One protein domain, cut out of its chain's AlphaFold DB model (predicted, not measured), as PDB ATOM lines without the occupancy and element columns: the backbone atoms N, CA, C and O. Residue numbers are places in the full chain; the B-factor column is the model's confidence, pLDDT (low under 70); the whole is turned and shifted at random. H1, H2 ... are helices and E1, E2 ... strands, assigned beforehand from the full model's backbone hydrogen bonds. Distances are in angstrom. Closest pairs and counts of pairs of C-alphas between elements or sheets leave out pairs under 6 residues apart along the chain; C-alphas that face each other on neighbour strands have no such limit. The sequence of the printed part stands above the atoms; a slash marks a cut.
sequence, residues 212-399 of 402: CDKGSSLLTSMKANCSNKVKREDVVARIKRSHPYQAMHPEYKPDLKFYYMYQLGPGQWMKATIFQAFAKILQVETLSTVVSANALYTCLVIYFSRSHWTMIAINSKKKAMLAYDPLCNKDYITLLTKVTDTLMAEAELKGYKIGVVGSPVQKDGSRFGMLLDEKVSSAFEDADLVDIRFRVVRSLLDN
ATOM      1  N   CYS A 212     118.646 106.364 123.110       82.94
ATOM      2  CA  CYS A 212     118.950 105.942 121.738       82.94
ATOM      3  C   CYS A 212     118.368 106.898 120.687       82.94
ATOM      4  O   CYS A 212     119.068 107.256 119.745       82.94
ATOM      5  N   ASP A 213     117.139 107.379 120.877       80.00
ATOM      6  CA  ASP A 213     116.482 108.322 119.962       80.00
ATOM      7  C   ASP A 213     117.202 109.672 119.920       80.00
ATOM      8  O   ASP A 213     117.439 110.228 118.844       80.00
ATOM      9  N   LYS A 214     117.648 110.171 121.078       84.88
ATOM     10  CA  LYS A 214     118.511 111.361 121.144       84.88
ATOM     11  C   LYS A 214     119.846 111.121 120.443       84.88
ATOM     12  O   LYS A 214     120.320 112.002 119.731       84.88
ATOM     13  N   GLY A 215     120.442 109.941 120.622       88.31
ATOM     14  CA  GLY A 215     121.682 109.551 119.951       88.31
ATOM     15  C   GLY A 215     121.522 109.559 118.431       88.31
ATOM     16  O   GLY A 215     122.323 110.172 117.729       88.31
ATOM     17  N   SER A 216     120.439 108.969 117.926       86.06
ATOM     18  CA  SER A 216     120.071 108.997 116.507       86.06
ATOM     19  C   SER A 216     119.851 110.421 115.995       86.06
ATOM     20  O   SER A 216     120.382 110.781 114.945       86.06
ATOM     21  N   SER A 217     119.136 111.262 116.748       85.44
ATOM     22  CA  SER A 217     118.918 112.674 116.409       85.44
ATOM     23  C   SER A 217     120.234 113.458 116.313       85.44
ATOM     24  O   SER A 217     120.470 114.166 115.329       85.44
ATOM     25  N   LEU A 218     121.140 113.272 117.282       86.88
ATOM     26  CA  LEU A 218     122.481 113.854 117.260       86.88
ATOM     27  C   LEU A 218     123.249 113.414 116.006       86.88
ATOM     28  O   LEU A 218     123.758 114.262 115.275       86.88
ATOM     29  N   LEU A 219     123.302 112.110 115.723       87.81
ATOM     30  CA  LEU A 219     124.010 111.568 114.560       87.81
ATOM     31  C   LEU A 219     123.469 112.123 113.235       87.81
ATOM     32  O   LEU A 219     124.254 112.460 112.346       87.81
ATOM     33  N   THR A 220     122.148 112.241 113.100       86.19
ATOM     34  CA  THR A 220     121.501 112.848 111.928       86.19
ATOM     35  C   THR A 220     121.890 114.318 111.783       86.19
ATOM     36  O   THR A 220     122.316 114.733 110.705       86.19
ATOM     37  N   SER A 221     121.851 115.089 112.873       81.62
ATOM     38  CA  SER A 221     122.262 116.498 112.871       81.62
ATOM     39  C   SER A 221     123.736 116.678 112.496       81.62
ATOM     40  O   SER A 221     124.073 117.555 111.705       81.62
ATOM     41  N   MET A 222     124.632 115.839 113.020       81.50
ATOM     42  CA  MET A 222     126.068 115.922 112.720       81.50
ATOM     43  C   MET A 222     126.367 115.619 111.252       81.50
ATOM     44  O   MET A 222     127.230 116.260 110.652       81.50
ATOM     45  N   LYS A 223     125.646 114.663 110.654       81.12
ATOM     46  CA  LYS A 223     125.753 114.366 109.221       81.12
ATOM     47  C   LYS A 223     125.310 115.543 108.356       81.12
ATOM     48  O   LYS A 223     125.965 115.803 107.351       81.12
ATOM     49  N   ALA A 224     124.239 116.231 108.746       79.19
ATOM     50  CA  ALA A 224     123.677 117.343 107.985       79.19
ATOM     51  C   ALA A 224     124.516 118.629 108.083       79.19
ATOM     52  O   ALA A 224     124.656 119.333 107.091       79.19
ATOM     53  N   ASN A 225     125.092 118.918 109.255       69.19
ATOM     54  CA  ASN A 225     125.543 120.276 109.582       69.19
ATOM     55  C   ASN A 225     127.060 120.447 109.780       69.19
ATOM     56  O   ASN A 225     127.517 121.563 109.991       69.19
ATOM     57  N   CYS A 226     127.866 119.379 109.740       66.94
ATOM     58  CA  CYS A 226     129.314 119.493 109.956       66.94
ATOM     59  C   CYS A 226     130.092 119.603 108.630       66.94
ATOM     60  O   CYS A 226     130.008 118.718 107.773       66.94
ATOM     61  N   SER A 227     130.882 120.674 108.498       65.12
ATOM     62  CA  SER A 227     131.635 121.056 107.294       65.12
ATOM     63  C   SER A 227     132.921 120.245 107.066       65.12
ATOM     64  O   SER A 227     133.333 120.057 105.922       65.12
ATOM     65  N   ASN A 228     133.548 119.701 108.119       71.00
ATOM     66  CA  ASN A 228     134.765 118.885 108.002       71.00
ATOM     67  C   ASN A 228     134.445 117.382 107.931       71.00
ATOM     68  O   ASN A 228     134.236 116.719 108.950       71.00
ATOM     69  N   LYS A 229     134.455 116.831 106.713       68.62
ATOM     70  CA  LYS A 229     134.032 115.451 106.424       68.62
ATOM     71  C   LYS A 229     134.834 114.373 107.171       68.62
ATOM     72  O   LYS A 229     134.223 113.460 107.719       68.62
ATOM     73  N   VAL A 230     136.162 114.492 107.236       65.94
ATOM     74  CA  VAL A 230     137.047 113.454 107.806       65.94
ATOM     75  C   VAL A 230     136.891 113.360 109.325       65.94
ATOM     76  O   VAL A 230     136.657 112.281 109.862       65.94
ATOM     77  N   LYS A 231     136.934 114.499 110.030       71.69
ATOM     78  CA  LYS A 231     136.764 114.529 111.495       71.69
ATOM     79  C   LYS A 231     135.355 114.107 111.922       71.69
ATOM     80  O   LYS A 231     135.175 113.487 112.965       71.69
ATOM     81  N   ARG A 232     134.348 114.420 111.103       79.19
ATOM     82  CA  ARG A 232     132.955 114.023 111.327       79.19
ATOM     83  C   ARG A 232     132.771 112.507 111.303       79.19
ATOM     84  O   ARG A 232     132.038 111.983 112.137       79.19
ATOM     85  N   GLU A 233     133.388 111.815 110.350       81.56
ATOM     86  CA  GLU A 233     133.204 110.369 110.172       81.56
ATOM     87  C   GLU A 233     133.775 109.563 111.344       81.56
ATOM     88  O   GLU A 233     133.094 108.656 111.828       81.56
ATOM     89  N   ASP A 234     134.940 109.948 111.873       85.19
ATOM     90  CA  ASP A 234     135.520 109.304 113.059       85.19
ATOM     91  C   ASP A 234     134.637 109.483 114.304       85.19
ATOM     92  O   ASP A 234     134.240 108.510 114.953       85.19
ATOM     93  N   VAL A 235     134.231 110.723 114.589       86.38
ATOM     94  CA  VAL A 235     133.359 111.036 115.729       86.38
ATOM     95  C   VAL A 235     132.030 110.275 115.629       86.38
ATOM     96  O   VAL A 235     131.584 109.661 116.601       86.38
ATOM     97  N   VAL A 236     131.404 110.256 114.447       88.19
ATOM     98  CA  VAL A 236     130.168 109.497 114.196       88.19
ATOM     99  C   VAL A 236     130.384 108.001 114.421       88.19
ATOM    100  O   VAL A 236     129.545 107.352 115.047       88.19
ATOM    101  N   ALA A 237     131.498 107.439 113.948       89.31
ATOM    102  CA  ALA A 237     131.816 106.026 114.132       89.31
ATOM    103  C   ALA A 237     132.048 105.666 115.607       89.31
ATOM    104  O   ALA A 237     131.657 104.581 116.044       89.31
ATOM    105  N   ARG A 238     132.660 106.557 116.394       89.75
ATOM    106  CA  ARG A 238     132.858 106.371 117.842       89.75
ATOM    107  C   ARG A 238     131.534 106.406 118.600       89.75
ATOM    108  O   ARG A 238     131.262 105.498 119.379       89.75
ATOM    109  N   ILE A 239     130.671 107.382 118.309       90.75
ATOM    110  CA  ILE A 239     129.335 107.477 118.921       90.75
ATOM    111  C   ILE A 239     128.494 106.241 118.584       90.75
ATOM    112  O   ILE A 239     127.889 105.652 119.477       90.75
ATOM    113  N   LYS A 240     128.492 105.797 117.322       90.75
ATOM    114  CA  LYS A 240     127.750 104.598 116.902       90.75
ATOM    115  C   LYS A 240     128.184 103.332 117.633       90.75
ATOM    116  O   LYS A 240     127.320 102.535 117.973       90.75
ATOM    117  N   ARG A 241     129.493 103.159 117.853       91.94
ATOM    118  CA  ARG A 241     130.080 101.988 118.527       91.94
ATOM    119  C   ARG A 241     129.926 102.018 120.050       91.94
ATOM    120  O   ARG A 241     130.076 100.981 120.682       91.94
ATOM    121  N   SER A 242     129.633 103.177 120.634       90.62
ATOM    122  CA  SER A 242     129.475 103.332 122.083       90.62
ATOM    123  C   SER A 242     128.167 102.748 122.607       90.62
ATOM    124  O   SER A 242     127.147 102.829 121.926       90.62
ATOM    125  N   HIS A 243     128.159 102.230 123.836       91.69
ATOM    126  CA  HIS A 243     126.913 101.923 124.546       91.69
ATOM    127  C   HIS A 243     126.430 103.175 125.320       91.69
ATOM    128  O   HIS A 243     127.238 103.798 126.010       91.69
ATOM    129  N   PRO A 244     125.127 103.536 125.332       90.44
ATOM    130  CA  PRO A 244     124.629 104.755 125.990       90.44
ATOM    131  C   PRO A 244     125.082 104.936 127.448       90.44
ATOM    132  O   PRO A 244     125.454 106.029 127.868       90.44
ATOM    133  N   TYR A 245     125.087 103.857 128.234       89.56
ATOM    134  CA  TYR A 245     125.523 103.872 129.637       89.56
ATOM    135  C   TYR A 245     127.019 103.615 129.868       89.56
ATOM    136  O   TYR A 245     127.436 103.551 131.026       89.56
ATOM    137  N   GLN A 246     127.817 103.465 128.810       89.62
ATOM    138  CA  GLN A 246     129.269 103.338 128.913       89.62
ATOM    139  C   GLN A 246     129.871 104.669 129.371       89.62
ATOM    140  O   GLN A 246     129.439 105.731 128.922       89.62
ATOM    141  N   ALA A 247     130.854 104.611 130.270       88.12
ATOM    142  CA  ALA A 247     131.640 105.776 130.660       88.12
ATOM    143  C   ALA A 247     132.573 106.187 129.512       88.12
ATOM    144  O   ALA A 247     133.181 105.330 128.873       88.12
ATOM    145  N   MET A 248     132.663 107.487 129.246       85.50
ATOM    146  CA  MET A 248     133.482 108.031 128.160       85.50
ATOM    147  C   MET A 248     134.962 108.082 128.529       85.50
ATOM    148  O   MET A 248     135.792 107.637 127.750       85.50
ATOM    149  N   HIS A 249     135.249 108.584 129.731       81.19
ATOM    150  CA  HIS A 249     136.590 108.687 130.313       81.19
ATOM    151  C   HIS A 249     136.557 108.074 131.714       81.19
ATOM    152  O   HIS A 249     136.449 108.815 132.701       81.19
ATOM    153  N   PRO A 250     136.522 106.732 131.826       75.88
ATOM    154  CA  PRO A 250     136.443 106.030 133.109       75.88
ATOM    155  C   PRO A 250     137.487 106.505 134.125       75.88
ATOM    156  O   PRO A 250     137.198 106.592 135.316       75.88
ATOM    157  N   GLU A 251     138.676 106.848 133.643       70.69
ATOM    158  CA  GLU A 251     139.835 107.263 134.426       70.69
ATOM    159  C   GLU A 251     139.742 108.696 134.982       70.69
ATOM    160  O   GLU A 251     140.308 108.975 136.038       70.69
ATOM    161  N   TYR A 252     138.996 109.603 134.336       64.31
ATOM    162  CA  TYR A 252     138.929 111.021 134.742       64.31
ATOM    163  C   TYR A 252     137.553 111.485 135.213       64.31
ATOM    164  O   TYR A 252     137.461 112.470 135.961       64.31
ATOM    165  N   LYS A 253     136.487 110.852 134.717       70.94
ATOM    166  CA  LYS A 253     135.097 111.184 135.030       70.94
ATOM    167  C   LYS A 253     134.188 109.977 134.742       70.94
ATOM    168  O   LYS A 253     133.438 110.004 133.764       70.94
ATOM    169  N   PRO A 254     134.200 108.938 135.598       71.25
ATOM    170  CA  PRO A 254     133.444 107.699 135.367       71.25
ATOM    171  C   PRO A 254     131.925 107.919 135.259       71.25
ATOM    172  O   PRO A 254     131.221 107.146 134.610       71.25
ATOM    173  N   ASP A 255     131.416 109.011 135.832       78.69
ATOM    174  CA  ASP A 255     130.002 109.383 135.747       78.69
ATOM    175  C   ASP A 255     129.603 110.011 134.403       78.69
ATOM    176  O   ASP A 255     128.408 110.100 134.094       78.69
ATOM    177  N   LEU A 256     130.569 110.450 133.586       84.06
ATOM    178  CA  LEU A 256     130.303 110.985 132.255       84.06
ATOM    179  C   LEU A 256     130.092 109.832 131.272       84.06
ATOM    180  O   LEU A 256     131.026 109.291 130.687       84.06
ATOM    181  N   LYS A 257     128.827 109.465 131.106       89.56
ATOM    182  CA  LYS A 257     128.373 108.425 130.181       89.56
ATOM    183  C   LYS A 257     128.029 108.979 128.798       89.56
ATOM    184  O   LYS A 257     127.621 110.134 128.677       89.56
ATOM    185  N   PHE A 258     128.094 108.136 127.771       90.62
ATOM    186  CA  PHE A 258     127.799 108.527 126.386       90.62
ATOM    187  C   PHE A 258     126.412 109.149 126.193       90.62
ATOM    188  O   PHE A 258     126.277 110.090 125.414       90.62
ATOM    189  N   TYR A 259     125.388 108.720 126.938       88.50
ATOM    190  CA  TYR A 259     124.049 109.306 126.799       88.50
ATOM    191  C   TYR A 259     123.994 110.805 127.129       88.50
ATOM    192  O   TYR A 259     123.114 111.511 126.638       88.50
ATOM    193  N   TYR A 260     124.933 111.331 127.926       86.69
ATOM    194  CA  TYR A 260     125.019 112.775 128.144       86.69
ATOM    195  C   TYR A 260     125.370 113.510 126.848       86.69
ATOM    196  O   TYR A 260     124.826 114.582 126.599       86.69
ATOM    197  N   MET A 261     126.200 112.923 125.982       85.75
ATOM    198  CA  MET A 261     126.524 113.518 124.685       85.75
ATOM    199  C   MET A 261     125.311 113.629 123.778       85.75
ATOM    200  O   MET A 261     125.201 114.589 123.029       85.75
ATOM    201  N   TYR A 262     124.383 112.674 123.846       88.56
ATOM    202  CA  TYR A 262     123.199 112.661 122.984       88.56
ATOM    203  C   TYR A 262     122.319 113.904 123.196       88.56
ATOM    204  O   TYR A 262     121.584 114.321 122.306       88.56
ATOM    205  N   GLN A 263     122.462 114.567 124.348       83.00
ATOM    206  CA  GLN A 263     121.800 115.832 124.679       83.00
ATOM    207  C   GLN A 263     122.438 117.063 124.021       83.00
ATOM    208  O   GLN A 263     121.924 118.171 124.152       83.00
ATOM    209  N   LEU A 264     123.549 116.881 123.309       82.06
ATOM    210  CA  LEU A 264     124.123 117.895 122.430       82.06
ATOM    211  C   LEU A 264     123.424 117.905 121.062       82.06
ATOM    212  O   LEU A 264     123.662 118.817 120.275       82.06
ATOM    213  N   GLY A 265     122.502 116.970 120.801       77.69
ATOM    214  CA  GLY A 265     121.613 117.003 119.640       77.69
ATOM    215  C   GLY A 265     120.637 118.193 119.662       77.69
ATOM    216  O   GLY A 265     120.352 118.748 120.729       77.69
ATOM    217  N   PRO A 266     120.122 118.618 118.497       71.06
ATOM    218  CA  PRO A 266     119.256 119.792 118.379       71.06
ATOM    219  C   PRO A 266     117.988 119.672 119.244       71.06
ATOM    220  O   PRO A 266     117.441 118.587 119.430       71.06
ATOM    221  N   GLY A 267     117.537 120.797 119.812       72.44
ATOM    222  CA  GLY A 267     116.342 120.870 120.667       72.44
ATOM    223  C   GLY A 267     116.480 120.220 122.052       72.44
ATOM    224  O   GLY A 267     115.529 120.223 122.833       72.44
ATOM    225  N   GLN A 268     117.650 119.667 122.384       73.00
ATOM    226  CA  GLN A 268     117.904 119.045 123.680       73.00
ATOM    227  C   GLN A 268     118.532 120.027 124.672       73.00
ATOM    228  O   GLN A 268     119.383 120.853 124.324       73.00
ATOM    229  N   TRP A 269     118.123 119.882 125.933       70.12
ATOM    230  CA  TRP A 269     118.692 120.589 127.073       70.12
ATOM    231  C   TRP A 269     119.934 119.864 127.582       70.12
ATOM    232  O   TRP A 269     119.874 118.679 127.918       70.12
ATOM    233  N   MET A 270     121.041 120.594 127.704       70.56
ATOM    234  CA  MET A 270     122.258 120.073 128.319       70.56
ATOM    235  C   MET A 270     122.079 119.876 129.825       70.56
ATOM    236  O   MET A 270     121.500 120.716 130.521       70.56
ATOM    237  N   LYS A 271     122.618 118.770 130.342       73.06
ATOM    238  CA  LYS A 271     122.732 118.511 131.781       73.06
ATOM    239  C   LYS A 271     123.985 119.155 132.375       73.06
ATOM    240  O   LYS A 271     125.012 119.270 131.713       73.06
ATOM    241  N   ALA A 272     123.924 119.450 133.677       67.12
ATOM    242  CA  ALA A 272     125.040 119.965 134.482       67.12
ATOM    243  C   ALA A 272     126.354 119.187 134.274       67.12
ATOM    244  O   ALA A 272     127.431 119.772 134.200       67.12
ATOM    245  N   THR A 273     126.267 117.861 134.139       74.12
ATOM    246  CA  THR A 273     127.419 116.967 133.966       74.12
ATOM    247  C   THR A 273     128.262 117.311 132.735       74.12
ATOM    248  O   THR A 273     129.489 117.187 132.797       74.12
ATOM    249  N   ILE A 274     127.618 117.772 131.654       73.25
ATOM    250  CA  ILE A 274     128.266 118.205 130.407       73.25
ATOM    251  C   ILE A 274     129.063 119.480 130.670       73.25
ATOM    252  O   ILE A 274     130.257 119.513 130.391       73.25
ATOM    253  N   PHE A 275     128.438 120.480 131.300       70.75
ATOM    254  CA  PHE A 275     129.098 121.735 131.674       70.75
ATOM    255  C   PHE A 275     130.330 121.503 132.538       70.75
ATOM    256  O   PHE A 275     131.391 122.038 132.260       70.75
ATOM    257  N   GLN A 276     130.216 120.649 133.552       70.75
ATOM    258  CA  GLN A 276     131.340 120.311 134.420       70.75
ATOM    259  C   GLN A 276     132.468 119.586 133.673       70.75
ATOM    260  O   GLN A 276     133.636 119.757 134.000       70.75
ATOM    261  N   ALA A 277     132.130 118.699 132.732       71.62
ATOM    262  CA  ALA A 277     133.138 117.972 131.962       71.62
ATOM    263  C   ALA A 277     133.875 118.926 131.020       71.62
ATOM    264  O   ALA A 277     135.099 118.919 130.962       71.62
ATOM    265  N   PHE A 278     133.122 119.798 130.358       70.56
ATOM    266  CA  PHE A 278     133.670 120.780 129.444       70.56
ATOM    267  C   PHE A 278     134.478 121.870 130.165       70.56
ATOM    268  O   PHE A 278     135.563 122.210 129.714       70.56
ATOM    269  N   ALA A 279     134.030 122.337 131.334       66.25
ATOM    270  CA  ALA A 279     134.793 123.262 132.174       66.25
ATOM    271  C   ALA A 279     136.161 122.684 132.568       66.25
ATOM    272  O   ALA A 279     137.164 123.385 132.483       66.25
ATOM    273  N   LYS A 280     136.220 121.388 132.913       67.81
ATOM    274  CA  LYS A 280     137.484 120.699 133.212       67.81
ATOM    275  C   LYS A 280     138.420 120.661 132.000       67.81
ATOM    276  O   LYS A 280     139.606 120.917 132.166       67.81
ATOM    277  N   ILE A 281     137.892 120.383 130.805       65.69
ATOM    278  CA  ILE A 281     138.670 120.413 129.553       65.69
ATOM    279  C   ILE A 281     139.237 121.813 129.315       65.69
ATOM    280  O   ILE A 281     140.424 121.957 129.053       65.69
ATOM    281  N   LEU A 282     138.410 122.847 129.479       63.12
ATOM    282  CA  LEU A 282     138.815 124.244 129.318       63.12
ATOM    283  C   LEU A 282     139.697 124.778 130.456       63.12
ATOM    284  O   LEU A 282     140.061 125.949 130.429       63.12
ATOM    285  N   GLN A 283     140.015 123.955 131.463       61.44
ATOM    286  CA  GLN A 283     140.729 124.368 132.677       61.44
ATOM    287  C   GLN A 283     140.052 125.554 133.391       61.44
ATOM    288  O   GLN A 283     140.695 126.338 134.086       61.44
ATOM    289  N   VAL A 284     138.733 125.681 133.228       52.88
ATOM    290  CA  VAL A 284     137.921 126.668 133.934       52.88
ATOM    291  C   VAL A 284     137.559 126.075 135.282       52.88
ATOM    292  O   VAL A 284     136.837 125.078 135.375       52.88
ATOM    293  N   GLU A 285     138.052 126.699 136.344       48.59
ATOM    294  CA  GLU A 285     137.691 126.314 137.698       48.59
ATOM    295  C   GLU A 285     136.197 126.569 137.953       48.59
ATOM    296  O   GLU A 285     135.690 127.687 137.818       48.59
ATOM    297  N   THR A 286     135.468 125.508 138.307       46.53
ATOM    298  CA  THR A 286     134.089 125.605 138.797       46.53
ATOM    299  C   THR A 286     134.084 126.023 140.264       46.53
ATOM    300  O   THR A 286     135.014 125.719 141.002       46.53
ATOM    301  N   LEU A 287     133.000 126.651 140.722       43.91
ATOM    302  CA  LEU A 287     132.910 127.342 142.017       43.91
ATOM    303  C   LEU A 287     133.247 126.548 143.295       43.91
ATOM    304  O   LEU A 287     133.346 127.135 144.369       43.91
ATOM    305  N   SER A 288     133.461 125.237 143.211       39.00
ATOM    306  CA  SER A 288     134.073 124.480 144.303       39.00
ATOM    307  C   SER A 288     135.501 124.941 144.641       39.00
ATOM    308  O   SER A 288     135.984 124.585 145.712       39.00
ATOM    309  N   THR A 289     136.168 125.724 143.778       37.81
ATOM    310  CA  THR A 289     137.554 126.195 143.972       37.81
ATOM    311  C   THR A 289     137.764 127.707 143.777       37.81
ATOM    312  O   THR A 289     138.869 128.117 143.465       37.81
ATOM    313  N   VAL A 290     136.770 128.579 144.019       40.72
ATOM    314  CA  VAL A 290     136.882 130.050 143.760       40.72
ATOM    315  C   VAL A 290     138.065 130.772 144.412       40.72
ATOM    316  O   VAL A 290     138.364 131.895 144.028       40.72
ATOM    317  N   VAL A 291     138.792 130.148 145.331       38.62
ATOM    318  CA  VAL A 291     139.950 130.768 145.982       38.62
ATOM    319  C   VAL A 291     141.251 130.064 145.586       38.62
ATOM    320  O   VAL A 291     142.061 129.670 146.419       38.62
ATOM    321  N   SER A 292     141.451 129.878 144.283       39.25
ATOM    322  CA  SER A 292     142.749 129.569 143.684       39.25
ATOM    323  C   SER A 292     143.161 130.789 142.860       39.25
ATOM    324  O   SER A 292     142.576 131.118 141.829       39.25
ATOM    325  N   ALA A 293     144.137 131.537 143.373       40.09
ATOM    326  CA  ALA A 293     144.498 132.889 142.942       40.09
ATOM    327  C   ALA A 293     145.086 133.014 141.512       40.09
ATOM    328  O   ALA A 293     145.615 134.070 141.173       40.09
ATOM    329  N   ASN A 294     144.987 131.984 140.662       43.84
ATOM    330  CA  ASN A 294     145.694 131.909 139.377       43.84
ATOM    331  C   ASN A 294     144.801 131.793 138.124       43.84
ATOM    332  O   ASN A 294     145.328 131.849 137.013       43.84
ATOM    333  N   ALA A 295     143.474 131.670 138.245       52.38
ATOM    334  CA  ALA A 295     142.594 131.604 137.072       52.38
ATOM    335  C   ALA A 295     142.261 133.006 136.515       52.38
ATOM    336  O   ALA A 295     141.786 133.887 137.237       52.38
ATOM    337  N   LEU A 296     142.470 133.221 135.206       58.62
ATOM    338  CA  LEU A 296     142.094 134.469 134.513       58.62
ATOM    339  C   LEU A 296     140.565 134.652 134.456       58.62
ATOM    340  O   LEU A 296     140.066 135.774 134.586       58.62
ATOM    341  N   TYR A 297     139.843 133.540 134.294       61.28
ATOM    342  CA  TYR A 297     138.386 133.469 134.243       61.28
ATOM    343  C   TYR A 297     137.848 132.369 135.157       61.28
ATOM    344  O   TYR A 297     138.271 131.218 135.069       61.28
ATOM    345  N   THR A 298     136.854 132.711 135.974       63.78
ATOM    346  CA  THR A 298     136.070 131.763 136.778       63.78
ATOM    347  C   THR A 298     134.613 131.856 136.348       63.78
ATOM    348  O   THR A 298     134.049 132.947 136.336       63.78
ATOM    349  N   CYS A 299     133.985 130.735 135.989       61.59
ATOM    350  CA  CYS A 299     132.596 130.727 135.519       61.59
ATOM    351  C   CYS A 299     131.675 129.977 136.483       61.59
ATOM    352  O   CYS A 299     131.936 128.843 136.888       61.59
ATOM    353  N   LEU A 300     130.546 130.601 136.801       65.44
ATOM    354  CA  LEU A 300     129.447 130.038 137.566       65.44
ATOM    355  C   LEU A 300     128.269 129.792 136.631       65.44
ATOM    356  O   LEU A 300     127.578 130.732 136.252       65.44
ATOM    357  N   VAL A 301     128.005 128.535 136.295       66.00
ATOM    358  CA  VAL A 301     126.786 128.165 135.568       66.00
ATOM    359  C   VAL A 301     125.658 127.943 136.577       66.00
ATOM    360  O   VAL A 301     125.790 127.126 137.487       66.00
ATOM    361  N   ILE A 302     124.551 128.664 136.423       64.38
ATOM    362  CA  ILE A 302     123.395 128.660 137.327       64.38
ATOM    363  C   ILE A 302     122.187 128.091 136.593       64.38
ATOM    364  O   ILE A 302     121.886 128.481 135.467       64.38
ATOM    365  N   TYR A 303     121.462 127.191 137.251       61.78
ATOM    366  CA  TYR A 303     120.222 126.621 136.735       61.78
ATOM    367  C   TYR A 303     119.013 127.203 137.466       61.78
ATOM    368  O   TYR A 303     118.755 126.858 138.621       61.78
ATOM    369  N   PHE A 304     118.257 128.074 136.805       62.97
ATOM    370  CA  PHE A 304     117.030 128.645 137.343       62.97
ATOM    371  C   PHE A 304     115.810 127.777 137.022       62.97
ATOM    372  O   PHE A 304     115.623 127.289 135.905       62.97
ATOM    373  N   SER A 305     114.956 127.603 138.034       54.81
ATOM    374  CA  SER A 305     113.589 127.072 137.915       54.81
ATOM    375  C   SER A 305     113.438 125.741 137.164       54.81
ATOM    376  O   SER A 305     112.381 125.474 136.602       54.81
ATOM    377  N   ARG A 306     114.473 124.884 137.147       52.88
ATOM    378  CA  ARG A 306     114.485 123.610 136.389       52.88
ATOM    379  C   ARG A 306     114.273 123.771 134.881       52.88
ATOM    380  O   ARG A 306     113.893 122.814 134.208       52.88
ATOM    381  N   SER A 307     114.468 124.965 134.343       60.72
ATOM    382  CA  SER A 307     114.007 125.261 132.988       60.72
ATOM    383  C   SER A 307     114.816 126.330 132.292       60.72
ATOM    384  O   SER A 307     114.416 126.750 131.217       60.72
ATOM    385  N   HIS A 308     115.873 126.847 132.911       66.44
ATOM    386  CA  HIS A 308     116.689 127.869 132.290       66.44
ATOM    387  C   HIS A 308     118.089 127.862 132.866       66.44
ATOM    388  O   HIS A 308     118.275 127.772 134.076       66.44
ATOM    389  N   TRP A 309     119.081 127.941 132.003       70.06
ATOM    390  CA  TRP A 309     120.464 128.056 132.422       70.06
ATOM    391  C   TRP A 309     120.884 129.530 132.329       70.06
ATOM    392  O   TRP A 309     120.304 130.291 131.565       70.06
ATOM    393  N   THR A 310     121.845 129.948 133.145       69.44
ATOM    394  CA  THR A 310     122.427 131.303 133.213       69.44
ATOM    395  C   THR A 310     123.884 131.205 133.646       69.44
ATOM    396  O   THR A 310     124.326 130.139 134.082       69.44
ATOM    397  N   MET A 311     124.664 132.272 133.480       72.75
ATOM    398  CA  MET A 311     126.077 132.252 133.846       72.75
ATOM    399  C   MET A 311     126.509 133.552 134.520       72.75
ATOM    400  O   MET A 311     126.079 134.633 134.131       72.75
ATOM    401  N   ILE A 312     127.402 133.443 135.500       72.50
ATOM    402  CA  ILE A 312     128.211 134.555 135.994       72.50
ATOM    403  C   ILE A 312     129.665 134.250 135.642       72.50
ATOM    404  O   ILE A 312     130.207 133.245 136.095       72.50
ATOM    405  N   ALA A 313     130.298 135.100 134.844       70.56
ATOM    406  CA  ALA A 313     131.726 135.009 134.554       70.56
ATOM    407  C   ALA A 313     132.486 136.052 135.378       70.56
ATOM    408  O   ALA A 313     132.111 137.220 135.413       70.56
ATOM    409  N   ILE A 314     133.560 135.642 136.039       71.38
ATOM    410  CA  ILE A 314     134.415 136.494 136.862       71.38
ATOM    411  C   ILE A 314     135.761 136.602 136.156       71.38
ATOM    412  O   ILE A 314     136.427 135.596 135.928       71.38
ATOM    413  N   ASN A 315     136.165 137.824 135.821       71.88
ATOM    414  CA  ASN A 315     137.484 138.130 135.286       71.88
ATOM    415  C   ASN A 315     138.347 138.729 136.400       71.88
ATOM    416  O   ASN A 315     138.140 139.876 136.818       71.88
ATOM    417  N   SER A 316     139.320 137.955 136.875       71.56
ATOM    418  CA  SER A 316     140.200 138.347 137.980       71.56
ATOM    419  C   SER A 316     141.125 139.513 137.607       71.56
ATOM    420  O   SER A 316     141.341 140.409 138.426       71.56
ATOM    421  N   LYS A 317     141.594 139.562 136.353       72.25
ATOM    422  CA  LYS A 317     142.503 140.596 135.827       72.25
ATOM    423  C   LYS A 317     141.815 141.943 135.613       72.25
ATOM    424  O   LYS A 317     142.377 142.978 135.954       72.25
ATOM    425  N   LYS A 318     140.605 141.942 135.050       76.12
ATOM    426  CA  LYS A 318     139.813 143.162 134.798       76.12
ATOM    427  C   LYS A 318     139.010 143.612 136.020       76.12
ATOM    428  O   LYS A 318     138.369 144.656 135.947       76.12
ATOM    429  N   LYS A 319     139.020 142.831 137.113       81.06
ATOM    430  CA  LYS A 319     138.189 143.056 138.306       81.06
ATOM    431  C   LYS A 319     136.726 143.289 137.911       81.06
ATOM    432  O   LYS A 319     136.105 144.280 138.285       81.06
ATOM    433  N   ALA A 320     136.197 142.389 137.083       79.62
ATOM    434  CA  ALA A 320     134.855 142.497 136.524       79.62
ATOM    435  C   ALA A 320     134.083 141.185 136.679       79.62
ATOM    436  O   ALA A 320     134.651 140.101 136.551       79.62
ATOM    437  N   MET A 321     132.785 141.300 136.933       77.50
ATOM    438  CA  MET A 321     131.825 140.203 136.943       77.50
ATOM    439  C   MET A 321     130.790 140.450 135.853       77.50
ATOM    440  O   MET A 321     130.263 141.551 135.733       77.50
ATOM    441  N   LEU A 322     130.492 139.432 135.060       76.94
ATOM    442  CA  LEU A 322     129.545 139.498 133.959       76.94
ATOM    443  C   LEU A 322     128.384 138.555 134.245       76.94
ATOM    444  O   LEU A 322     128.568 137.339 134.268       76.94
ATOM    445  N   ALA A 323     127.197 139.117 134.462       78.62
ATOM    446  CA  ALA A 323     125.951 138.371 134.532       78.62
ATOM    447  C   ALA A 323     125.417 138.160 133.112       78.62
ATOM    448  O   ALA A 323     125.135 139.126 132.398       78.62
ATOM    449  N   TYR A 324     125.289 136.902 132.704       75.12
ATOM    450  CA  TYR A 324     124.844 136.519 131.375       75.12
ATOM    451  C   TYR A 324     123.561 135.689 131.430       75.12
ATOM    452  O   TYR A 324     123.502 134.614 132.040       75.12
ATOM    453  N   ASP A 325     122.551 136.189 130.720       76.56
ATOM    454  CA  ASP A 325     121.326 135.475 130.402       76.56
ATOM    455  C   ASP A 325     121.065 135.551 128.881       76.56
ATOM    456  O   ASP A 325     120.761 136.630 128.368       76.56
ATOM    457  N   PRO A 326     121.119 134.429 128.144       68.94
ATOM    458  CA  PRO A 326     120.878 134.396 126.711       68.94
ATOM    459  C   PRO A 326     119.450 134.729 126.339       68.94
ATOM    460  O   PRO A 326     119.219 135.066 125.189       68.94
ATOM    461  N   LEU A 327     118.476 134.616 127.240       72.38
ATOM    462  CA  LEU A 327     117.116 135.058 126.925       72.38
ATOM    463  C   LEU A 327     116.909 136.537 127.255       72.38
ATOM    464  O   LEU A 327     115.835 137.068 126.976       72.38
ATOM    465  N   CYS A 328     117.913 137.195 127.848       74.69
ATOM    466  CA  CYS A 328     117.831 138.571 128.331       74.69
ATOM    467  C   CYS A 328     116.562 138.837 129.150       74.69
ATOM    468  O   CYS A 328     115.949 139.906 129.080       74.69
ATOM    469  N   ASN A 329     116.139 137.839 129.919       79.75
ATOM    470  CA  ASN A 329     114.955 137.914 130.737       79.75
ATOM    471  C   ASN A 329     115.255 138.802 131.948       79.75
ATOM    472  O   ASN A 329     116.168 138.541 132.734       79.75
ATOM    473  N   LYS A 330     114.449 139.852 132.120       79.00
ATOM    474  CA  LYS A 330     114.636 140.843 133.187       79.00
ATOM    475  C   LYS A 330     114.601 140.225 134.588       79.00
ATOM    476  O   LYS A 330     115.354 140.672 135.453       79.00
ATOM    477  N   ASP A 331     113.792 139.191 134.807       77.62
ATOM    478  CA  ASP A 331     113.672 138.532 136.109       77.62
ATOM    479  C   ASP A 331     114.938 137.730 136.433       77.62
ATOM    480  O   ASP A 331     115.473 137.831 137.541       77.62
ATOM    481  N   TYR A 332     115.468 136.985 135.455       77.94
ATOM    482  CA  TYR A 332     116.713 136.233 135.627       77.94
ATOM    483  C   TYR A 332     117.921 137.152 135.754       77.94
ATOM    484  O   TYR A 332     118.743 136.926 136.635       77.94
ATOM    485  N   ILE A 333     118.005 138.222 134.962       78.81
ATOM    486  CA  ILE A 333     119.055 139.237 135.112       78.81
ATOM    487  C   ILE A 333     119.005 139.850 136.515       78.81
ATOM    488  O   ILE A 333     120.033 139.920 137.177       78.81
ATOM    489  N   THR A 334     117.820 140.211 137.014       78.56
ATOM    490  CA  THR A 334     117.665 140.755 138.375       78.56
ATOM    491  C   THR A 334     118.139 139.763 139.440       78.56
ATOM    492  O   THR A 334     118.804 140.146 140.404       78.56
ATOM    493  N   LEU A 335     117.817 138.476 139.281       76.56
ATOM    494  CA  LEU A 335     118.310 137.405 140.152       76.56
ATOM    495  C   LEU A 335     119.833 137.258 140.074       76.56
ATOM    496  O   LEU A 335     120.479 137.165 141.115       76.56
ATOM    497  N   LEU A 336     120.407 137.271 138.872       73.31
ATOM    498  CA  LEU A 336     121.853 137.207 138.667       73.31
ATOM    499  C   LEU A 336     122.561 138.389 139.320       73.31
ATOM    500  O   LEU A 336     123.548 138.168 140.012       73.31
ATOM    501  N   THR A 337     122.034 139.608 139.180       78.50
ATOM    502  CA  THR A 337     122.587 140.803 139.832       78.50
ATOM    503  C   THR A 337     122.591 140.654 141.353       78.50
ATOM    504  O   THR A 337     123.607 140.901 141.991       78.50
ATOM    505  N   LYS A 338     121.511 140.129 141.948       78.06
ATOM    506  CA  LYS A 338     121.473 139.849 143.397       78.06
ATOM    507  C   LYS A 338     122.509 138.806 143.823       78.06
ATOM    508  O   LYS A 338     123.111 138.927 144.892       78.06
ATOM    509  N   VAL A 339     122.721 137.772 143.005       74.31
ATOM    510  CA  VAL A 339     123.763 136.766 143.257       74.31
ATOM    511  C   VAL A 339     125.149 137.405 143.151       74.31
ATOM    512  O   VAL A 339     125.970 137.182 144.036       74.31
ATOM    513  N   THR A 340     125.411 138.238 142.138       75.75
ATOM    514  CA  THR A 340     126.687 138.959 142.016       75.75
ATOM    515  C   THR A 340     126.910 139.934 143.168       75.75
ATOM    516  O   THR A 340     128.011 139.966 143.700       75.75
ATOM    517  N   ASP A 341     125.881 140.652 143.624       77.25
ATOM    518  CA  ASP A 341     125.966 141.551 144.784       77.25
ATOM    519  C   ASP A 341     126.341 140.789 146.056       77.25
ATOM    520  O   ASP A 341     127.186 141.231 146.833       77.25
ATOM    521  N   THR A 342     125.761 139.599 146.235       76.25
ATOM    522  CA  THR A 342     126.099 138.709 147.351       76.25
ATOM    523  C   THR A 342     127.551 138.234 147.262       76.25
ATOM    524  O   THR A 342     128.243 138.206 148.273       76.25
ATOM    525  N   LEU A 343     128.032 137.894 146.063       70.88
ATOM    526  CA  LEU A 343     129.425 137.492 145.845       70.88
ATOM    527  C   LEU A 343     130.406 138.650 146.080       70.88
ATOM    528  O   LEU A 343     131.462 138.436 146.662       70.88
ATOM    529  N   MET A 344     130.065 139.880 145.686       73.25
ATOM    530  CA  MET A 344     130.904 141.068 145.915       73.25
ATOM    531  C   MET A 344     131.011 141.477 147.388       73.25
ATOM    532  O   MET A 344     131.916 142.233 147.747       73.25
ATOM    533  N   ALA A 345     130.091 141.015 148.239       73.69
ATOM    534  CA  ALA A 345     130.182 141.218 149.680       73.69
ATOM    535  C   ALA A 345     131.318 140.390 150.315       73.69
ATOM    536  O   ALA A 345     131.760 140.716 151.419       73.69
ATOM    537  N   GLU A 346     131.818 139.360 149.625       72.25
ATOM    538  CA  GLU A 346     132.997 138.603 150.044       72.25
ATOM    539  C   GLU A 346     134.270 139.446 149.877       72.25
ATOM    540  O   GLU A 346     134.466 140.135 148.871       72.25
ATOM    541  N   ALA A 347     135.165 139.380 150.868       54.06
ATOM    542  CA  ALA A 347     136.324 140.272 150.972       54.06
ATOM    543  C   ALA A 347     137.239 140.256 149.729       54.06
ATOM    544  O   ALA A 347     137.820 141.282 149.380       54.06
ATOM    545  N   GLU A 348     137.330 139.118 149.041       68.88
ATOM    546  CA  GLU A 348     138.209 138.893 147.885       68.88
ATOM    547  C   GLU A 348     137.658 139.456 146.564       68.88
ATOM    548  O   GLU A 348     138.420 139.741 145.636       68.88
ATOM    549  N   LEU A 349     136.338 139.647 146.479       71.44
ATOM    550  CA  LEU A 349     135.638 140.147 145.288       71.44
ATOM    551  C   LEU A 349     135.151 141.591 145.456       71.44
ATOM    552  O   LEU A 349     134.501 142.155 144.570       71.44
ATOM    553  N   LYS A 350     135.501 142.223 146.577       75.00
ATOM    554  CA  LYS A 350     135.160 143.613 146.860       75.00
ATOM    555  C   LYS A 350     135.768 144.544 145.808       75.00
ATOM    556  O   LYS A 350     136.968 144.513 145.539       75.00
ATOM    557  N   GLY A 351     134.933 145.403 145.225       76.00
ATOM    558  CA  GLY A 351     135.347 146.389 144.220       76.00
ATOM    559  C   GLY A 351     135.351 145.885 142.774       76.00
ATOM    560  O   GLY A 351     135.763 146.630 141.884       76.00
ATOM    561  N   TYR A 352     134.882 144.660 142.513       82.56
ATOM    562  CA  TYR A 352     134.639 144.213 141.142       82.56
ATOM    563  C   TYR A 352     133.480 145.009 140.521       82.56
ATOM    564  O   TYR A 352     132.526 145.380 141.200       82.56
ATOM    565  N   LYS A 353     133.553 145.285 139.214       82.50
ATOM    566  CA  LYS A 353     132.461 145.934 138.469       82.50
ATOM    567  C   LYS A 353     131.507 144.888 137.904       82.50
ATOM    568  O   LYS A 353     131.963 143.967 137.232       82.50
ATOM    569  N   ILE A 354     130.202 145.058 138.111       80.69
ATOM    570  CA  ILE A 354     129.188 144.209 137.474       80.69
ATOM    571  C   ILE A 354     128.835 144.772 136.098       80.69
ATOM    572  O   ILE A 354     128.469 145.939 135.967       80.69
ATOM    573  N   GLY A 355     128.906 143.920 135.082       79.38
ATOM    574  CA  GLY A 355     128.288 144.130 133.780       79.38
ATOM    575  C   GLY A 355     127.180 143.109 133.547       79.38
ATOM    576  O   GLY A 355     127.296 141.950 133.946       79.38
ATOM    577  N   VAL A 356     126.110 143.525 132.875       76.69
ATOM    578  CA  VAL A 356     125.111 142.603 132.323       76.69
ATOM    579  C   VAL A 356     125.417 142.431 130.844       76.69
ATOM    580  O   VAL A 356     125.512 143.413 130.109       76.69
ATOM    581  N   VAL A 357     125.587 141.187 130.409       69.62
ATOM    582  CA  VAL A 357     125.833 140.861 129.005       69.62
ATOM    583  C   VAL A 357     124.508 140.457 128.375       69.62
ATOM    584  O   VAL A 357     123.921 139.445 128.750       69.62
ATOM    585  N   GLY A 358     124.034 141.274 127.434       59.12
ATOM    586  CA  GLY A 358     122.755 141.080 126.748       59.12
ATOM    587  C   GLY A 358     122.855 140.453 125.353       59.12
ATOM    588  O   GLY A 358     121.879 140.455 124.616       59.12
ATOM    589  N   SER A 359     124.032 139.984 124.934       56.69
ATOM    590  CA  SER A 359     124.253 139.444 123.587       56.69
ATOM    591  C   SER A 359     125.270 138.297 123.622       56.69
ATOM    592  O   SER A 359     126.213 138.381 124.413       56.69
ATOM    593  N   PRO A 360     125.115 137.249 122.789       58.34
ATOM    594  CA  PRO A 360     123.999 137.022 121.863       58.34
ATOM    595  C   PRO A 360     122.711 136.597 122.586       58.34
ATOM    596  O   PRO A 360     122.759 135.821 123.542       58.34
ATOM    597  N   VAL A 361     121.562 137.104 122.117       59.78
ATOM    598  CA  VAL A 361     120.232 136.675 122.586       59.78
ATOM    599  C   VAL A 361     119.824 135.417 121.830       59.78
ATOM    600  O   VAL A 361     119.784 135.401 120.600       59.78
ATOM    601  N   GLN A 362     119.516 134.350 122.551       62.94
ATOM    602  CA  GLN A 362     119.069 133.094 121.969       62.94
ATOM    603  C   GLN A 362     117.580 133.139 121.639       62.94
ATOM    604  O   GLN A 362     116.769 133.683 122.383       62.94
ATOM    605  N   LYS A 363     117.217 132.493 120.528       56.78
ATOM    606  CA  LYS A 363     115.822 132.362 120.089       56.78
ATOM    607  C   LYS A 363     115.031 131.317 120.893       56.78
ATOM    608  O   LYS A 363     113.808 131.380 120.911       56.78
ATOM    609  N   ASP A 364     115.706 130.366 121.549       55.12
ATOM    610  CA  ASP A 364     115.074 129.358 122.410       55.12
ATOM    611  C   ASP A 364     115.967 128.954 123.602       55.12
ATOM    612  O   ASP A 364     117.184 129.128 123.573       55.12
ATOM    613  N   GLY A 365     115.354 128.410 124.662       48.91
ATOM    614  CA  GLY A 365     116.038 128.064 125.918       48.91
ATOM    615  C   GLY A 365     116.924 126.811 125.867       48.91
ATOM    616  O   GLY A 365     117.703 126.573 126.788       48.91
ATOM    617  N   SER A 366     116.856 126.007 124.800       51.88
ATOM    618  CA  SER A 366     117.674 124.791 124.670       51.88
ATOM    619  C   SER A 366     119.114 125.092 124.234       51.88
ATOM    620  O   SER A 366     120.002 124.245 124.340       51.88
ATOM    621  N   ARG A 367     119.375 126.314 123.760       59.88
ATOM    622  CA  ARG A 367     120.641 126.740 123.144       59.88
ATOM    623  C   ARG A 367     121.712 127.194 124.143       59.88
ATOM    624  O   ARG A 367     122.843 127.439 123.737       59.88
ATOM    625  N   PHE A 368     121.393 127.259 125.436       53.06
ATOM    626  CA  PHE A 368     122.146 128.011 126.448       53.06
ATOM    627  C   PHE A 368     123.658 127.729 126.544       53.06
ATOM    628  O   PHE A 368     124.439 128.619 126.858       53.06
ATOM    629  N   GLY A 369     124.114 126.499 126.332       50.72
ATOM    630  CA  GLY A 369     125.338 126.069 127.011       50.72
ATOM    631  C   GLY A 369     126.697 126.353 126.375       50.72
ATOM    632  O   GLY A 369     127.594 125.548 126.604       50.72
ATOM    633  N   MET A 370     126.881 127.402 125.566       52.03
ATOM    634  CA  MET A 370     128.062 127.462 124.679       52.03
ATOM    635  C   MET A 370     128.810 128.799 124.607       52.03
ATOM    636  O   MET A 370     129.408 129.111 123.582       52.03
ATOM    637  N   LEU A 371     128.815 129.585 125.683       49.00
ATOM    638  CA  LEU A 371     129.523 130.868 125.728       49.00
ATOM    639  C   LEU A 371     130.607 130.844 126.802       49.00
ATOM    640  O   LEU A 371     130.388 131.291 127.920       49.00
ATOM    641  N   LEU A 372     131.764 130.271 126.468       46.06
ATOM    642  CA  LEU A 372     132.954 130.245 127.334       46.06
ATOM    643  C   LEU A 372     134.194 130.871 126.670       46.06
ATOM    644  O   LEU A 372     135.288 130.739 127.204       46.06
ATOM    645  N   ASP A 373     134.047 131.565 125.538       41.34
ATOM    646  CA  ASP A 373     135.173 132.202 124.843       41.34
ATOM    647  C   ASP A 373     134.963 133.726 124.726       41.34
ATOM    648  O   ASP A 373     133.905 134.215 124.332       41.34
ATOM    649  N   GLU A 374     135.989 134.486 125.116       36.19
ATOM    650  CA  GLU A 374     136.038 135.954 125.105       36.19
ATOM    651  C   GLU A 374     135.944 136.529 123.678       36.19
ATOM    652  O   GLU A 374     135.540 137.679 123.493       36.19
ATOM    653  N   LYS A 375     136.251 135.726 122.649       37.31
ATOM    654  CA  LYS A 375     136.070 136.096 121.235       37.31
ATOM    655  C   LYS A 375     134.621 135.999 120.758       37.31
ATOM    656  O   LYS A 375     134.314 136.423 119.648       37.31
ATOM    657  N   VAL A 376     133.717 135.500 121.595       42.47
ATOM    658  CA  VAL A 376     132.348 135.138 121.221       42.47
ATOM    659  C   VAL A 376     131.340 136.259 121.517       42.47
ATOM    660  O   VAL A 376     130.210 136.059 121.951       42.47
ATOM    661  N   SER A 377     131.768 137.498 121.292       38.16
ATOM    662  CA  SER A 377     130.921 138.687 121.456       38.16
ATOM    663  C   SER A 377     130.113 139.045 120.200       38.16
ATOM    664  O   SER A 377     129.320 139.986 120.232       38.16
ATOM    665  N   SER A 378     130.277 138.304 119.100       40.53
ATOM    666  CA  SER A 378     129.495 138.484 117.874       40.53
ATOM    667  C   SER A 378     128.207 137.660 117.902       40.53
ATOM    668  O   SER A 378     128.179 136.545 118.421       40.53
ATOM    669  N   ALA A 379     127.134 138.212 117.329       43.22
ATOM    670  CA  ALA A 379     125.865 137.517 117.148       43.22
ATOM    671  C   ALA A 379     126.091 136.167 116.447       43.22
ATOM    672  O   ALA A 379     126.644 136.135 115.353       43.22
ATOM    673  N   PHE A 380     125.684 135.071 117.085       51.44
ATOM    674  CA  PHE A 380     125.696 133.759 116.451       51.44
ATOM    675  C   PHE A 380     124.442 133.546 115.623       51.44
ATOM    676  O   PHE A 380     123.327 133.797 116.095       51.44
ATOM    677  N   GLU A 381     124.624 133.005 114.427       55.28
ATOM    678  CA  GLU A 381     123.532 132.417 113.671       55.28
ATOM    679  C   GLU A 381     123.234 130.997 114.178       55.28
ATOM    680  O   GLU A 381     124.030 130.354 114.866       55.28
ATOM    681  N   ASP A 382     122.052 130.474 113.848       54.19
ATOM    682  CA  ASP A 382     121.614 129.140 114.277       54.19
ATOM    683  C   ASP A 382     122.592 128.030 113.818       54.19
ATOM    684  O   ASP A 382     122.737 127.016 114.504       54.19
ATOM    685  N   ALA A 383     123.293 128.242 112.697       57.91
ATOM    686  CA  ALA A 383     124.315 127.338 112.171       57.91
ATOM    687  C   ALA A 383     125.556 127.244 113.078       57.91
ATOM    688  O   ALA A 383     126.100 126.151 113.265       57.91
ATOM    689  N   ASP A 384     125.951 128.348 113.718       64.50
ATOM    690  CA  ASP A 384     127.128 128.396 114.586       64.50
ATOM    691  C   ASP A 384     126.917 127.563 115.853       64.50
ATOM    692  O   ASP A 384     127.809 126.846 116.298       64.50
ATOM    693  N   LEU A 385     125.704 127.566 116.411       65.38
ATOM    694  CA  LEU A 385     125.378 126.783 117.608       65.38
ATOM    695  C   LEU A 385     125.458 125.272 117.367       65.38
ATOM    696  O   LEU A 385     125.829 124.519 118.272       65.38
ATOM    697  N   VAL A 386     125.111 124.811 116.163       66.69
ATOM    698  CA  VAL A 386     125.236 123.395 115.797       66.69
ATOM    699  C   VAL A 386     126.705 123.003 115.658       66.69
ATOM    700  O   VAL A 386     127.099 121.937 116.142       66.69
ATOM    701  N   ASP A 387     127.527 123.872 115.068       71.06
ATOM    702  CA  ASP A 387     128.967 123.645 114.955       71.06
ATOM    703  C   ASP A 387     129.644 123.632 116.332       71.06
ATOM    704  O   ASP A 387     130.408 122.716 116.638       71.06
ATOM    705  N   ILE A 388     129.301 124.557 117.233       72.25
ATOM    706  CA  ILE A 388     129.883 124.568 118.582       72.25
ATOM    707  C   ILE A 388     129.480 123.301 119.351       72.25
ATOM    708  O   ILE A 388     130.335 122.686 119.991       72.25
ATOM    709  N   ARG A 389     128.223 122.836 119.243       77.94
ATOM    710  CA  ARG A 389     127.774 121.551 119.827       77.94
ATOM    711  C   ARG A 389     128.624 120.390 119.322       77.94
ATOM    712  O   ARG A 389     129.050 119.562 120.126       77.94
ATOM    713  N   PHE A 390     128.919 120.354 118.023       79.25
ATOM    714  CA  PHE A 390     129.822 119.363 117.439       79.25
ATOM    715  C   PHE A 390     131.242 119.467 118.013       79.25
ATOM    716  O   PHE A 390     131.836 118.448 118.374       79.25
ATOM    717  N   ARG A 391     131.783 120.680 118.159       77.19
ATOM    718  CA  ARG A 391     133.109 120.877 118.756       77.19
ATOM    719  C   ARG A 391     133.151 120.425 120.218       77.19
ATOM    720  O   ARG A 391     134.108 119.768 120.602       77.19
ATOM    721  N   VAL A 392     132.099 120.662 121.004       79.44
ATOM    722  CA  VAL A 392     132.005 120.158 122.389       79.44
ATOM    723  C   VAL A 392     131.906 118.641 122.440       79.44
ATOM    724  O   VAL A 392     132.587 118.029 123.256       79.44
ATOM    725  N   VAL A 393     131.115 118.012 121.563       86.06
ATOM    726  CA  VAL A 393     131.108 116.545 121.410       86.06
ATOM    727  C   VAL A 393     132.534 116.048 121.170       86.06
ATOM    728  O   VAL A 393     132.973 115.120 121.844       86.06
ATOM    729  N   ARG A 394     133.257 116.671 120.237       84.56
ATOM    730  CA  ARG A 394     134.628 116.286 119.903       84.56
ATOM    731  C   ARG A 394     135.576 116.469 121.087       84.56
ATOM    732  O   ARG A 394     136.246 115.517 121.452       84.56
ATOM    733  N   SER A 395     135.573 117.624 121.740       81.69
ATOM    734  CA  SER A 395     136.394 117.861 122.932       81.69
ATOM    735  C   SER A 395     136.104 116.882 124.052       81.69
ATOM    736  O   SER A 395     137.025 116.368 124.674       81.69
ATOM    737  N   LEU A 396     134.829 116.570 124.291       84.12
ATOM    738  CA  LEU A 396     134.452 115.574 125.286       84.12
ATOM    739  C   LEU A 396     134.902 114.169 124.897       84.12
ATOM    740  O   LEU A 396     135.082 113.362 125.791       84.12
ATOM    741  N   LEU A 397     135.066 113.847 123.614       86.44
ATOM    742  CA  LEU A 397     135.575 112.551 123.162       86.44
ATOM    743  C   LEU A 397     137.099 112.476 123.178       86.44
ATOM    744  O   LEU A 397     137.645 111.436 123.538       86.44
ATOM    745  N   ASP A 398     137.761 113.543 122.756       83.56
ATOM    746  CA  ASP A 398     139.213 113.604 122.580       83.56
ATOM    747  C   ASP A 398     139.920 114.020 123.881       83.56
ATOM    748  O   ASP A 398     141.114 113.798 124.031       83.56
ATOM    749  N   ASN A 399     139.172 114.565 124.852       77.75
ATOM    750  CA  ASN A 399     139.691 115.209 126.060       77.75
ATOM    751  C   ASN A 399     140.665 116.364 125.737       77.75
ATOM    752  O   ASN A 399     141.653 116.582 126.434       77.75
TER     753      ASN A 399
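This is residues 212 to 399 of the 402 residues of the protein "SUMO protease" of Phytophthora megakarya (UniProt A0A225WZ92). Two lobes stand end to end: the first holds the helical hairpin H1 and H2, with H6 crossing it and H3 and the small hairpin E1 and E2 beside them; the second is a twisted four-strand sheet, E3 to E6, with H5 packed on one face. H4 lies between the lobes, in contact with both H6 and E3. The printed part has 188 residues with six named helices and six named strands, which come along the chain as H1, H2, E1, E2, H3, H4, E3, E4, E5, H5, E6 and H6; its class is mixed, helices and strands. The larger sheet, order E3 E4 E5 E6, is mixed. The whole is compact, with a radius of gyration of the C-alphas of 17.4 A and spans of 51 by 36 by 29 A.

H1, residues 212 to 225, begins at C-alpha 212 (118.950, 105.942, 121.738) and is 19.9 A long. H2 is residues 229 to 241, E1 247 to 249, E2 253 to 257, H3 258 to 262 and H4 272 to 281. E3, residues 297 to 304, is 22.1 A long and E4, 308 to 315, 23.4 A. E5 is residues 320 to 324, H5 330 to 344, 20.7 A, and E6 353 to 357. H6, residues 382 to 398, is 24.9 A long and ends at C-alpha 398 (139.213, 113.604, 122.580).

H1 and H2 form a helical hairpin at a shallow tilt of 6 degrees, opposite ways; their closest C-alphas, of Leu 219 and Val 236, are 6.5 A apart. H6 touches H1 with residues 383 to 390 alone, at a steep tilt of 63 degrees; the closest C-alphas, of Met 222 and Phe 390, are 6.9 A apart. H3 touches H1, closest at the C-alphas of Gly 215 and Tyr 262, 4.6 A. In the hairpin E1 and E2, N 248 and O 256 are 2.8 A apart. H4 touches H6, closest at the C-alphas of Phe 278 and Leu 396, 6.7 A. E3, E4 and E5 form a meander, each strand the antiparallel neighbour of the one before, with N 300 and O 312 at 2.8 A and N 313 and O 322 at 2.9 A. E5, H5 and E6 form a strand-helix-strand unit, two parallel strands with a helix between, its crossover right-handed; N 355 and O 321 are 2.8 A apart. H5 is on the sheet, and the C-alphas of Ala 323 and Leu 336, the closest of E5 and H5, are 5.9 A apart. H1, H4 and H5 have every O i to N i+4 pair within hydrogen-bond range, H2 8 of 9, H6 12 of 13, and H3 0 of 1 but 2 of 2 O i to N i+3 pairs.

The C-alphas farthest apart, of Arg 241 and Gly 351, are 51.6 A apart. The printed part has no cut. The links H4 to E3 and E6 to H6 are long, at 15 and 24 residues. Mean pLDDT of the printed part is 70.4; 71 residues are under 70, among them 279 to 308 and 357 to 386.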